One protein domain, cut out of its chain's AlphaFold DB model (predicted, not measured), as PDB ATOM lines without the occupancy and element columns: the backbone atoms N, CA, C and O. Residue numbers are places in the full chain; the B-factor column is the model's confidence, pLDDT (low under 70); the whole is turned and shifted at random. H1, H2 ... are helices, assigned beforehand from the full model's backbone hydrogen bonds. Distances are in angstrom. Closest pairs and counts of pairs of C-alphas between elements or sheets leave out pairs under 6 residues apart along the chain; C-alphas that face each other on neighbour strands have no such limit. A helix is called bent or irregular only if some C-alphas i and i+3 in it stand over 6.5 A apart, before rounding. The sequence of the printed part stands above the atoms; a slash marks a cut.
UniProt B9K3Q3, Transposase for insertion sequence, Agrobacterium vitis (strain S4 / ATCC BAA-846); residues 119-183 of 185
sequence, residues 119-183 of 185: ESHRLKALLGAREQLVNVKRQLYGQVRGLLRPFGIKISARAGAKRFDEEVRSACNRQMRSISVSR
ATOM      1  N   GLU A 119     -43.858  25.558 -82.714       94.94
ATOM      2  CA  GLU A 119     -43.451  24.338 -82.000       94.94
ATOM      3  C   GLU A 119     -42.016  24.404 -81.462       94.94
ATOM      4  O   GLU A 119     -41.758  24.043 -80.313       94.94
ATOM      5  N   SER A 120     -41.075  24.946 -82.242       95.44
ATOM      6  CA  SER A 120     -39.698  25.145 -81.773       95.44
ATOM      7  C   SER A 120     -39.636  26.125 -80.597       95.44
ATOM      8  O   SER A 120     -38.860  25.927 -79.658       95.44
ATOM      9  N   HIS A 121     -40.453  27.183 -80.631       93.69
ATOM     10  CA  HIS A 121     -40.567  28.134 -79.524       93.69
ATOM     11  C   HIS A 121     -41.183  27.485 -78.277       93.69
ATOM     12  O   HIS A 121     -40.634  27.658 -77.186       93.69
ATOM     13  N   ARG A 122     -42.247  26.686 -78.434       94.62
ATOM     14  CA  ARG A 122     -42.891  25.921 -77.350       94.62
ATOM     15  C   ARG A 122     -41.906  24.972 -76.670       94.62
ATOM     16  O   ARG A 122     -41.752  25.023 -75.450       94.62
ATOM     17  N   LEU A 123     -41.175  24.167 -77.443       97.06
ATOM     18  CA  LEU A 123     -40.180  23.239 -76.898       97.06
ATOM     19  C   LEU A 123     -39.068  23.978 -76.140       97.06
ATOM     20  O   LEU A 123     -38.714  23.596 -75.024       97.06
ATOM     21  N   LYS A 124     -38.540  25.065 -76.714       95.81
ATOM     22  CA  LYS A 124     -37.510  25.879 -76.056       95.81
ATOM     23  C   LYS A 124     -38.018  26.489 -74.746       95.81
ATOM     24  O   LYS A 124     -37.272  26.505 -73.768       95.81
ATOM     25  N   ALA A 125     -39.266  26.959 -74.711       95.31
ATOM     26  CA  ALA A 125     -39.885  27.495 -73.501       95.31
ATOM     27  C   ALA A 125     -40.008  26.425 -72.404       95.31
ATOM     28  O   ALA A 125     -39.632  26.684 -71.263       95.31
ATOM     29  N   LEU A 126     -40.445  25.210 -72.749       97.81
ATOM     30  CA  LEU A 126     -40.542  24.090 -71.804       97.81
ATOM     31  C   LEU A 126     -39.179  23.682 -71.233       97.81
ATOM     32  O   LEU A 126     -39.039  23.512 -70.020       97.81
ATOM     33  N   LEU A 127     -38.163  23.550 -72.092       98.12
ATOM     34  CA  LEU A 127     -36.803  23.216 -71.662       98.12
ATOM     35  C   LEU A 127     -36.226  24.296 -70.743       98.12
ATOM     36  O   LEU A 127     -35.704  23.971 -69.677       98.12
ATOM     37  N   GLY A 128     -36.393  25.568 -71.116       97.75
ATOM     38  CA  GLY A 128     -35.974  26.704 -70.299       97.75
ATOM     39  C   GLY A 128     -36.689  26.739 -68.948       97.75
ATOM     40  O   GLY A 128     -36.037  26.863 -67.917       97.75
ATOM     41  N   ALA A 129     -38.011  26.547 -68.918       97.75
ATOM     42  CA  ALA A 129     -38.781  26.502 -67.675       97.75
ATOM     43  C   ALA A 129     -38.304  25.373 -66.749       97.75
ATOM     44  O   ALA A 129     -38.088  25.589 -65.555       97.75
ATOM     45  N   ARG A 130     -38.066  24.174 -67.298       97.81
ATOM     46  CA  ARG A 130     -37.521  23.047 -66.533       97.81
ATOM     47  C   ARG A 130     -36.143  23.366 -65.959       97.81
ATOM     48  O   ARG A 130     -35.892  23.079 -64.791       97.81
ATOM     49  N   GLU A 131     -35.249  23.924 -66.769       98.00
ATOM     50  CA  GLU A 131     -33.908  24.316 -66.333       98.00
ATOM     51  C   GLU A 131     -33.966  25.350 -65.201       98.00
ATOM     52  O   GLU A 131     -33.317  25.163 -64.171       98.00
ATOM     53  N   GLN A 132     -34.812  26.376 -65.339       97.94
ATOM     54  CA  GLN A 132     -35.027  27.386 -64.302       97.94
ATOM     55  C   GLN A 132     -35.512  26.760 -62.991       97.94
ATOM     56  O   GLN A 132     -34.924  27.010 -61.941       97.94
ATOM     57  N   LEU A 133     -36.509  25.871 -63.032       96.94
ATOM     58  CA  LEU A 133     -36.997  25.177 -61.834       96.94
ATOM     59  C   LEU A 133     -35.911  24.321 -61.167       96.94
ATOM     60  O   LEU A 133     -35.792  24.300 -59.939       96.94
ATOM     61  N   VAL A 134     -35.090  23.627 -61.960       94.88
ATOM     62  CA  VAL A 134     -33.962  22.838 -61.442       94.88
ATOM     63  C   VAL A 134     -32.923  23.740 -60.774       94.88
ATOM     64  O   VAL A 134     -32.434  23.402 -59.693       94.88
ATOM     65  N   ASN A 135     -32.607  24.885 -61.377       95.94
ATOM     66  CA  ASN A 135     -31.644  25.841 -60.839       95.94
ATOM     67  C   ASN A 135     -32.152  26.492 -59.549       95.94
ATOM     68  O   ASN A 135     -31.436  26.465 -58.548       95.94
ATOM     69  N   VAL A 136     -33.406  26.955 -59.520       96.25
ATOM     70  CA  VAL A 136     -34.050  27.512 -58.317       96.25
ATOM     71  C   VAL A 136     -34.032  26.498 -57.175       96.25
ATOM     72  O   VAL A 136     -33.599  26.807 -56.067       96.25
ATOM     73  N   LYS A 137     -34.411  25.245 -57.445       91.25
ATOM     74  CA  LYS A 137     -34.372  24.171 -56.445       91.25
ATOM     75  C   LYS A 137     -32.970  23.965 -55.866       91.25
ATOM     76  O   LYS A 137     -32.808  23.847 -54.652       91.25
ATOM     77  N   ARG A 138     -31.947  23.912 -56.725       90.44
ATOM     78  CA  ARG A 138     -30.544  23.764 -56.296       90.44
ATOM     79  C   ARG A 138     -30.078  24.965 -55.478       90.44
ATOM     80  O   ARG A 138     -29.429  24.768 -54.453       90.44
ATOM     81  N   GLN A 139     -30.433  26.175 -55.902       93.94
ATOM     82  CA  GLN A 139     -30.100  27.412 -55.205       93.94
ATOM     83  C   GLN A 139     -30.699  27.432 -53.798       93.94
ATOM     84  O   GLN A 139     -29.969  27.685 -52.842       93.94
ATOM     85  N   LEU A 140     -31.976  27.075 -53.646       92.81
ATOM     86  CA  LEU A 140     -32.635  26.987 -52.340       92.81
ATOM     87  C   LEU A 140     -31.945  25.972 -51.421       92.81
ATOM     88  O   LEU A 140     -31.653  26.275 -50.266       92.81
ATOM     89  N   TYR A 141     -31.590  24.789 -51.929       90.81
ATOM     90  CA  TYR A 141     -30.825  23.822 -51.134       90.81
ATOM     91  C   TYR A 141     -29.434  24.339 -50.752       90.81
ATOM     92  O   TYR A 141     -28.928  24.022 -49.676       90.81
ATOM     93  N   GLY A 142     -28.788  25.106 -51.631       91.38
ATOM     94  CA  GLY A 142     -27.525  25.781 -51.337       91.38
ATOM     95  C   GLY A 142     -27.676  26.816 -50.222       91.38
ATOM     96  O   GLY A 142     -26.886  26.810 -49.280       91.38
ATOM     97  N   GLN A 143     -28.722  27.640 -50.288       93.81
ATOM     98  CA  GLN A 143     -29.044  28.648 -49.279       93.81
ATOM     99  C   GLN A 143     -29.328  28.013 -47.915       93.81
ATOM    100  O   GLN A 143     -28.706  28.403 -46.934       93.81
ATOM    101  N   VAL A 144     -30.170  26.975 -47.855       92.56
ATOM    102  CA  VAL A 144     -30.442  26.233 -46.611       92.56
ATOM    103  C   VAL A 144     -29.152  25.669 -46.013       92.56
ATOM    104  O   VAL A 144     -28.886  25.854 -44.829       92.56
ATOM    105  N   ARG A 145     -28.291  25.041 -46.828       91.19
ATOM    106  CA  ARG A 145     -26.973  24.579 -46.354       91.19
ATOM    107  C   ARG A 145     -26.132  25.726 -45.801       91.19
ATOM    108  O   ARG A 145     -25.481  25.547 -44.780       91.19
ATOM    109  N   GLY A 146     -26.124  26.873 -46.477       92.44
ATOM    110  CA  GLY A 146     -25.416  28.073 -46.035       92.44
ATOM    111  C   GLY A 146     -25.898  28.569 -44.673       92.44
ATOM    112  O   GLY A 146     -25.071  28.785 -43.793       92.44
ATOM    113  N   LEU A 147     -27.218  28.659 -44.481       93.94
ATOM    114  CA  LEU A 147     -27.849  29.103 -43.232       93.94
ATOM    115  C   LEU A 147     -27.541  28.189 -42.041       93.94
ATOM    116  O   LEU A 147     -27.463  28.659 -40.913       93.94
ATOM    117  N   LEU A 148     -27.350  26.891 -42.280       92.25
ATOM    118  CA  LEU A 148     -27.103  25.905 -41.225       92.25
ATOM    119  C   LEU A 148     -25.630  25.805 -40.793       92.25
ATOM    120  O   LEU A 148     -25.348  25.369 -39.675       92.25
ATOM    121  N   ARG A 149     -24.684  26.241 -41.640       91.12
ATOM    122  CA  ARG A 149     -23.237  26.155 -41.362       91.12
ATOM    123  C   ARG A 149     -22.801  26.855 -40.065       91.12
ATOM    124  O   ARG A 149     -22.025  26.229 -39.344       91.12
ATOM    125  N   PRO A 150     -23.264  28.077 -39.727       92.88
ATOM    126  CA  PRO A 150     -22.886  28.744 -38.475       92.88
ATOM    127  C   PRO A 150     -23.269  27.957 -37.218       92.88
ATOM    128  O   PRO A 150     -22.596  28.057 -36.200       92.88
ATOM    129  N   PHE A 151     -24.310  27.125 -37.298       89.19
ATOM    130  CA  PHE A 151     -24.764  26.275 -36.195       89.19
ATOM    131  C   PHE A 151     -24.026  24.928 -36.128       89.19
ATOM    132  O   PHE A 151     -24.427  24.040 -35.377       89.19
ATOM    133  N   GLY A 152     -22.982  24.735 -36.942       88.88
ATOM    134  CA  GLY A 152     -22.227  23.483 -37.036       88.88
ATOM    135  C   GLY A 152     -22.943  22.370 -37.810       88.88
ATOM    136  O   GLY A 152     -22.389  21.282 -37.973       88.88
ATOM    137  N   ILE A 153     -24.145  22.626 -38.333       90.06
ATOM    138  CA  ILE A 153     -24.946  21.629 -39.043       90.06
ATOM    139  C   ILE A 153     -24.492  21.557 -40.506       90.06
ATOM    140  O   ILE A 153     -24.658  22.493 -41.291       90.06
ATOM    141  N   LYS A 154     -23.929  20.410 -40.894       88.62
ATOM    142  CA  LYS A 154     -23.453  20.140 -42.257       88.62
ATOM    143  C   LYS A 154     -24.358  19.108 -42.928       88.62
ATOM    144  O   LYS A 154     -24.324  17.934 -42.578       88.62
ATOM    145  N   ILE A 155     -25.138  19.544 -43.915       87.62
ATOM    146  CA  ILE A 155     -25.984  18.661 -44.737       87.62
ATOM    147  C   ILE A 155     -25.206  18.231 -45.976       87.62
ATOM    148  O   ILE A 155     -24.624  19.073 -46.674       87.62
ATOM    149  N   SER A 156     -25.204  16.931 -46.276       79.25
ATOM    150  CA  SER A 156     -24.377  16.399 -47.357       79.25
ATOM    151  C   SER A 156     -24.825  16.927 -48.732       79.25
ATOM    152  O   SER A 156     -26.005  17.182 -48.995       79.25
ATOM    153  N   ALA A 157     -23.874  17.112 -49.651       71.00
ATOM    154  CA  ALA A 157     -24.185  17.454 -51.043       71.00
ATOM    155  C   ALA A 157     -24.767  16.258 -51.821       71.00
ATOM    156  O   ALA A 157     -25.443  16.450 -52.827       71.00
ATOM    157  N   ARG A 158     -24.513  15.031 -51.337       66.75
ATOM    158  CA  ARG A 158     -24.972  13.765 -51.934       66.75
ATOM    159  C   ARG A 158     -26.384  13.368 -51.510       66.75
ATOM    160  O   ARG A 158     -26.946  12.459 -52.113       66.75
ATOM    161  N   ALA A 159     -26.956  14.055 -50.522       62.16
ATOM    162  CA  ALA A 159     -28.370  13.988 -50.202       62.16
ATOM    163  C   ALA A 159     -29.178  14.363 -51.449       62.16
ATOM    164  O   ALA A 159     -29.358  15.541 -51.774       62.16
ATOM    165  N   GLY A 160     -29.600  13.354 -52.207       61.97
ATOM    166  CA  GLY A 160     -30.465  13.555 -53.355       61.97
ATOM    167  C   GLY A 160     -31.714  14.332 -52.940       61.97
ATOM    168  O   GLY A 160     -32.172  14.267 -51.799       61.97
ATOM    169  N   ALA A 161     -32.303  15.054 -53.890       63.97
ATOM    170  CA  ALA A 161     -33.414  15.958 -53.614       63.97
ATOM    171  C   ALA A 161     -34.626  15.323 -52.902       63.97
ATOM    172  O   ALA A 161     -35.407  16.045 -52.294       63.97
ATOM    173  N   LYS A 162     -34.801  13.997 -52.993       69.62
ATOM    174  CA  LYS A 162     -35.938  13.282 -52.398       69.62
ATOM    175  C   LYS A 162     -35.964  13.340 -50.868       69.62
ATOM    176  O   LYS A 162     -37.044  13.266 -50.310       69.62
ATOM    177  N   ARG A 163     -34.808  13.467 -50.207       78.94
ATOM    178  CA  ARG A 163     -34.711  13.390 -48.735       78.94
ATOM    179  C   ARG A 163     -34.056  14.613 -48.101       78.94
ATOM    180  O   ARG A 163     -33.749  14.600 -46.917       78.94
ATOM    181  N   PHE A 164     -33.840  15.674 -48.881       86.44
ATOM    182  CA  PHE A 164     -33.157  16.870 -48.390       86.44
ATOM    183  C   PHE A 164     -33.917  17.534 -47.230       86.44
ATOM    184  O   PHE A 164     -33.296  17.880 -46.232       86.44
ATOM    185  N   ASP A 165     -35.244  17.667 -47.336       86.69
ATOM    186  CA  ASP A 165     -36.071  18.237 -46.259       86.69
ATOM    187  C   ASP A 165     -36.021  17.372 -44.987       86.69
ATOM    188  O   ASP A 165     -35.739  17.877 -43.903       86.69
ATOM    189  N   GLU A 166     -36.197  16.053 -45.122       87.25
ATOM    190  CA  GLU A 166     -36.099  15.103 -44.003       87.25
ATOM    191  C   GLU A 166     -34.737  15.178 -43.296       87.25
ATOM    192  O   GLU A 166     -34.676  15.208 -42.065       87.25
ATOM    193  N   GLU A 167     -33.642  15.227 -44.062       86.88
ATOM    194  CA  GLU A 167     -32.279  15.309 -43.528       86.88
ATOM    195  C   GLU A 167     -32.044  16.633 -42.797       86.88
ATOM    196  O   GLU A 167     -31.514  16.625 -41.684       86.88
ATOM    197  N   VAL A 168     -32.492  17.753 -43.376       89.56
ATOM    198  CA  VAL A 168     -32.420  19.080 -42.750       89.56
ATOM    199  C   VAL A 168     -33.191  19.097 -41.434       89.56
ATOM    200  O   VAL A 168     -32.616  19.432 -40.400       89.56
ATOM    201  N   ARG A 169     -34.462  18.675 -41.436       88.75
ATOM    202  CA  ARG A 169     -35.298  18.633 -40.224       88.75
ATOM    203  C   ARG A 169     -34.680  17.748 -39.150       88.75
ATOM    204  O   ARG A 169     -34.581  18.150 -37.992       88.75
ATOM    205  N   SER A 170     -34.209  16.564 -39.533       87.88
ATOM    206  CA  SER A 170     -33.575  15.624 -38.606       87.88
ATOM    207  C   SER A 170     -32.273  16.177 -38.025       87.88
ATOM    208  O   SER A 170     -31.975  15.959 -36.851       87.88
ATOM    209  N   ALA A 171     -31.476  16.899 -38.816       87.75
ATOM    210  CA  ALA A 171     -30.246  17.526 -38.344       87.75
ATOM    211  C   ALA A 171     -30.523  18.683 -37.369       87.75
ATOM    212  O   ALA A 171     -29.917  18.721 -36.299       87.75
ATOM    213  N   CYS A 172     -31.484  19.556 -37.681       88.00
ATOM    214  CA  CYS A 172     -31.905  20.632 -36.781       88.00
ATOM    215  C   CYS A 172     -32.455  20.086 -35.453       88.00
ATOM    216  O   CYS A 172     -32.046  20.537 -34.383       88.00
ATOM    217  N   ASN A 173     -33.308  19.058 -35.507       86.88
ATOM    218  CA  ASN A 173     -33.884  18.435 -34.313       86.88
ATOM    219  C   ASN A 173     -32.821  17.775 -33.418       86.88
ATOM    220  O   ASN A 173     -32.922  17.848 -32.192       86.88
ATOM    221  N   ARG A 174     -31.789  17.150 -34.005       84.44
ATOM    222  CA  ARG A 174     -30.662  16.584 -33.242       84.44
ATOM    223  C   ARG A 174     -29.868  17.669 -32.512       84.44
ATOM    224  O   ARG A 174     -29.576  17.495 -31.332       84.44
ATOM    225  N   GLN A 175     -29.590  18.790 -33.177       77.38
ATOM    226  CA  GLN A 175     -28.844  19.905 -32.586       77.38
ATOM    227  C   GLN A 175     -29.623  20.602 -31.456       77.38
ATOM    228  O   GLN A 175     -29.050  20.944 -30.426       77.38
ATOM    229  N   MET A 176     -30.943  20.778 -31.597       71.06
ATOM    230  CA  MET A 176     -31.772  21.331 -30.514       71.06
ATOM    231  C   MET A 176     -31.733  20.447 -29.263       71.06
ATOM    232  O   MET A 176     -31.568  20.959 -28.159       71.06
ATOM    233  N   ARG A 177     -31.818  19.120 -29.432       65.38
ATOM    234  CA  ARG A 177     -31.751  18.174 -28.308       65.38
ATOM    235  C   ARG A 177     -30.397  18.197 -27.599       65.38
ATOM    236  O   ARG A 177     -30.380  18.128 -26.375       65.38
ATOM    237  N   SER A 178     -29.280  18.340 -28.318       61.22
ATOM    238  CA  SER A 178     -27.962  18.437 -27.672       61.22
ATOM    239  C   SER A 178     -27.804  19.727 -26.861       61.22
ATOM    240  O   SER A 178     -27.252  19.693 -25.768       61.22
ATOM    241  N   ILE A 179     -28.345  20.852 -27.345       60.81
ATOM    242  CA  ILE A 179     -28.307  22.138 -26.627       60.81
ATOM    243  C   ILE A 179     -29.157  22.092 -25.344       60.81
ATOM    244  O   ILE A 179     -28.750  22.644 -24.323       60.81
ATOM    245  N   SER A 180     -30.315  21.423 -25.362       58.72
ATOM    246  CA  SER A 180     -31.181  21.280 -24.180       58.72
ATOM    247  C   SER A 180     -30.565  20.413 -23.074       58.72
ATOM    248  O   SER A 180     -30.770  20.697 -21.895       58.72
ATOM    249  N   VAL A 181     -29.793  19.384 -23.439       55.66
ATOM    250  CA  VAL A 181     -29.120  18.491 -22.478       55.66
ATOM    251  C   VAL A 181     -27.909  19.176 -21.832       55.66
ATOM    252  O   VAL A 181     -27.677  19.008 -20.641       55.66
ATOM    253  N   SER A 182     -27.183  20.025 -22.567       54.78
ATOM    254  CA  SER A 182     -26.031  20.773 -22.036       54.78
ATOM    255  C   SER A 182     -26.383  21.955 -21.120       54.78
ATOM    256  O   SER A 182     -25.482  22.522 -20.518       54.78
ATOM    257  N   ARG A 183     -27.660  22.347 -21.008       50.75
ATOM    258  CA  ARG A 183     -28.119  23.443 -20.127       50.75
ATOM    259  C   ARG A 183     -28.617  22.990 -18.744       50.75
ATOM    260  O   ARG A 183     -29.097  23.827 -17.990       50.75
TER     261      ARG A 183
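What this domain is: This is residues 119 to 183 of the 185 residues of the protein "Transposase for insertion sequence" of Agrobacterium vitis (strain S4 / ATCC BAA-846) (UniProt B9K3Q3). One long helix, H1, makes most of a rod, and after a looping link the shorter H2 runs on nearly parallel to it, shifted along so that its start lies near the second half of H1. The first residues of H1, 119 to 136, and residues 176 to 183 stick out at opposite ends. The printed part has 65 residues, with two named helices, H1 then H2, and no named strand: all helix. It is extended, with a radius of gyration of the C-alphas of 17.2 A and spans of 63 by 20 by 16 A.

How they stand to each other: H1, residues 119 to 151, and H2, residues 164 to 181, are close but not clearly touching; their closest C-alphas, of Tyr 141 and Phe 164, are 7.8 A apart. They run the same way at a shallow tilt of 11 degrees. Every O i to N i+4 pair is within hydrogen-bond range in H2, and 27 of 29 in H1.

Where its parts are: H1 is 49.5 A long, from C-alpha 119 at (-43.451, 24.338, -82.000). It is only just irregular: C-alphas 147 and 150 are 6.9 A apart. H2 is 26.3 A long, ending at C-alpha 181 at (-29.120, 18.491, -22.478).

The domain as a whole: The C-alphas farthest apart, of Glu 119 and Arg 183, are 63.8 A apart. The printed part has no cut. The link of residues 152 to 163 is long. pLDDT is under 70 at residues 158 to 162 and 177 to 183.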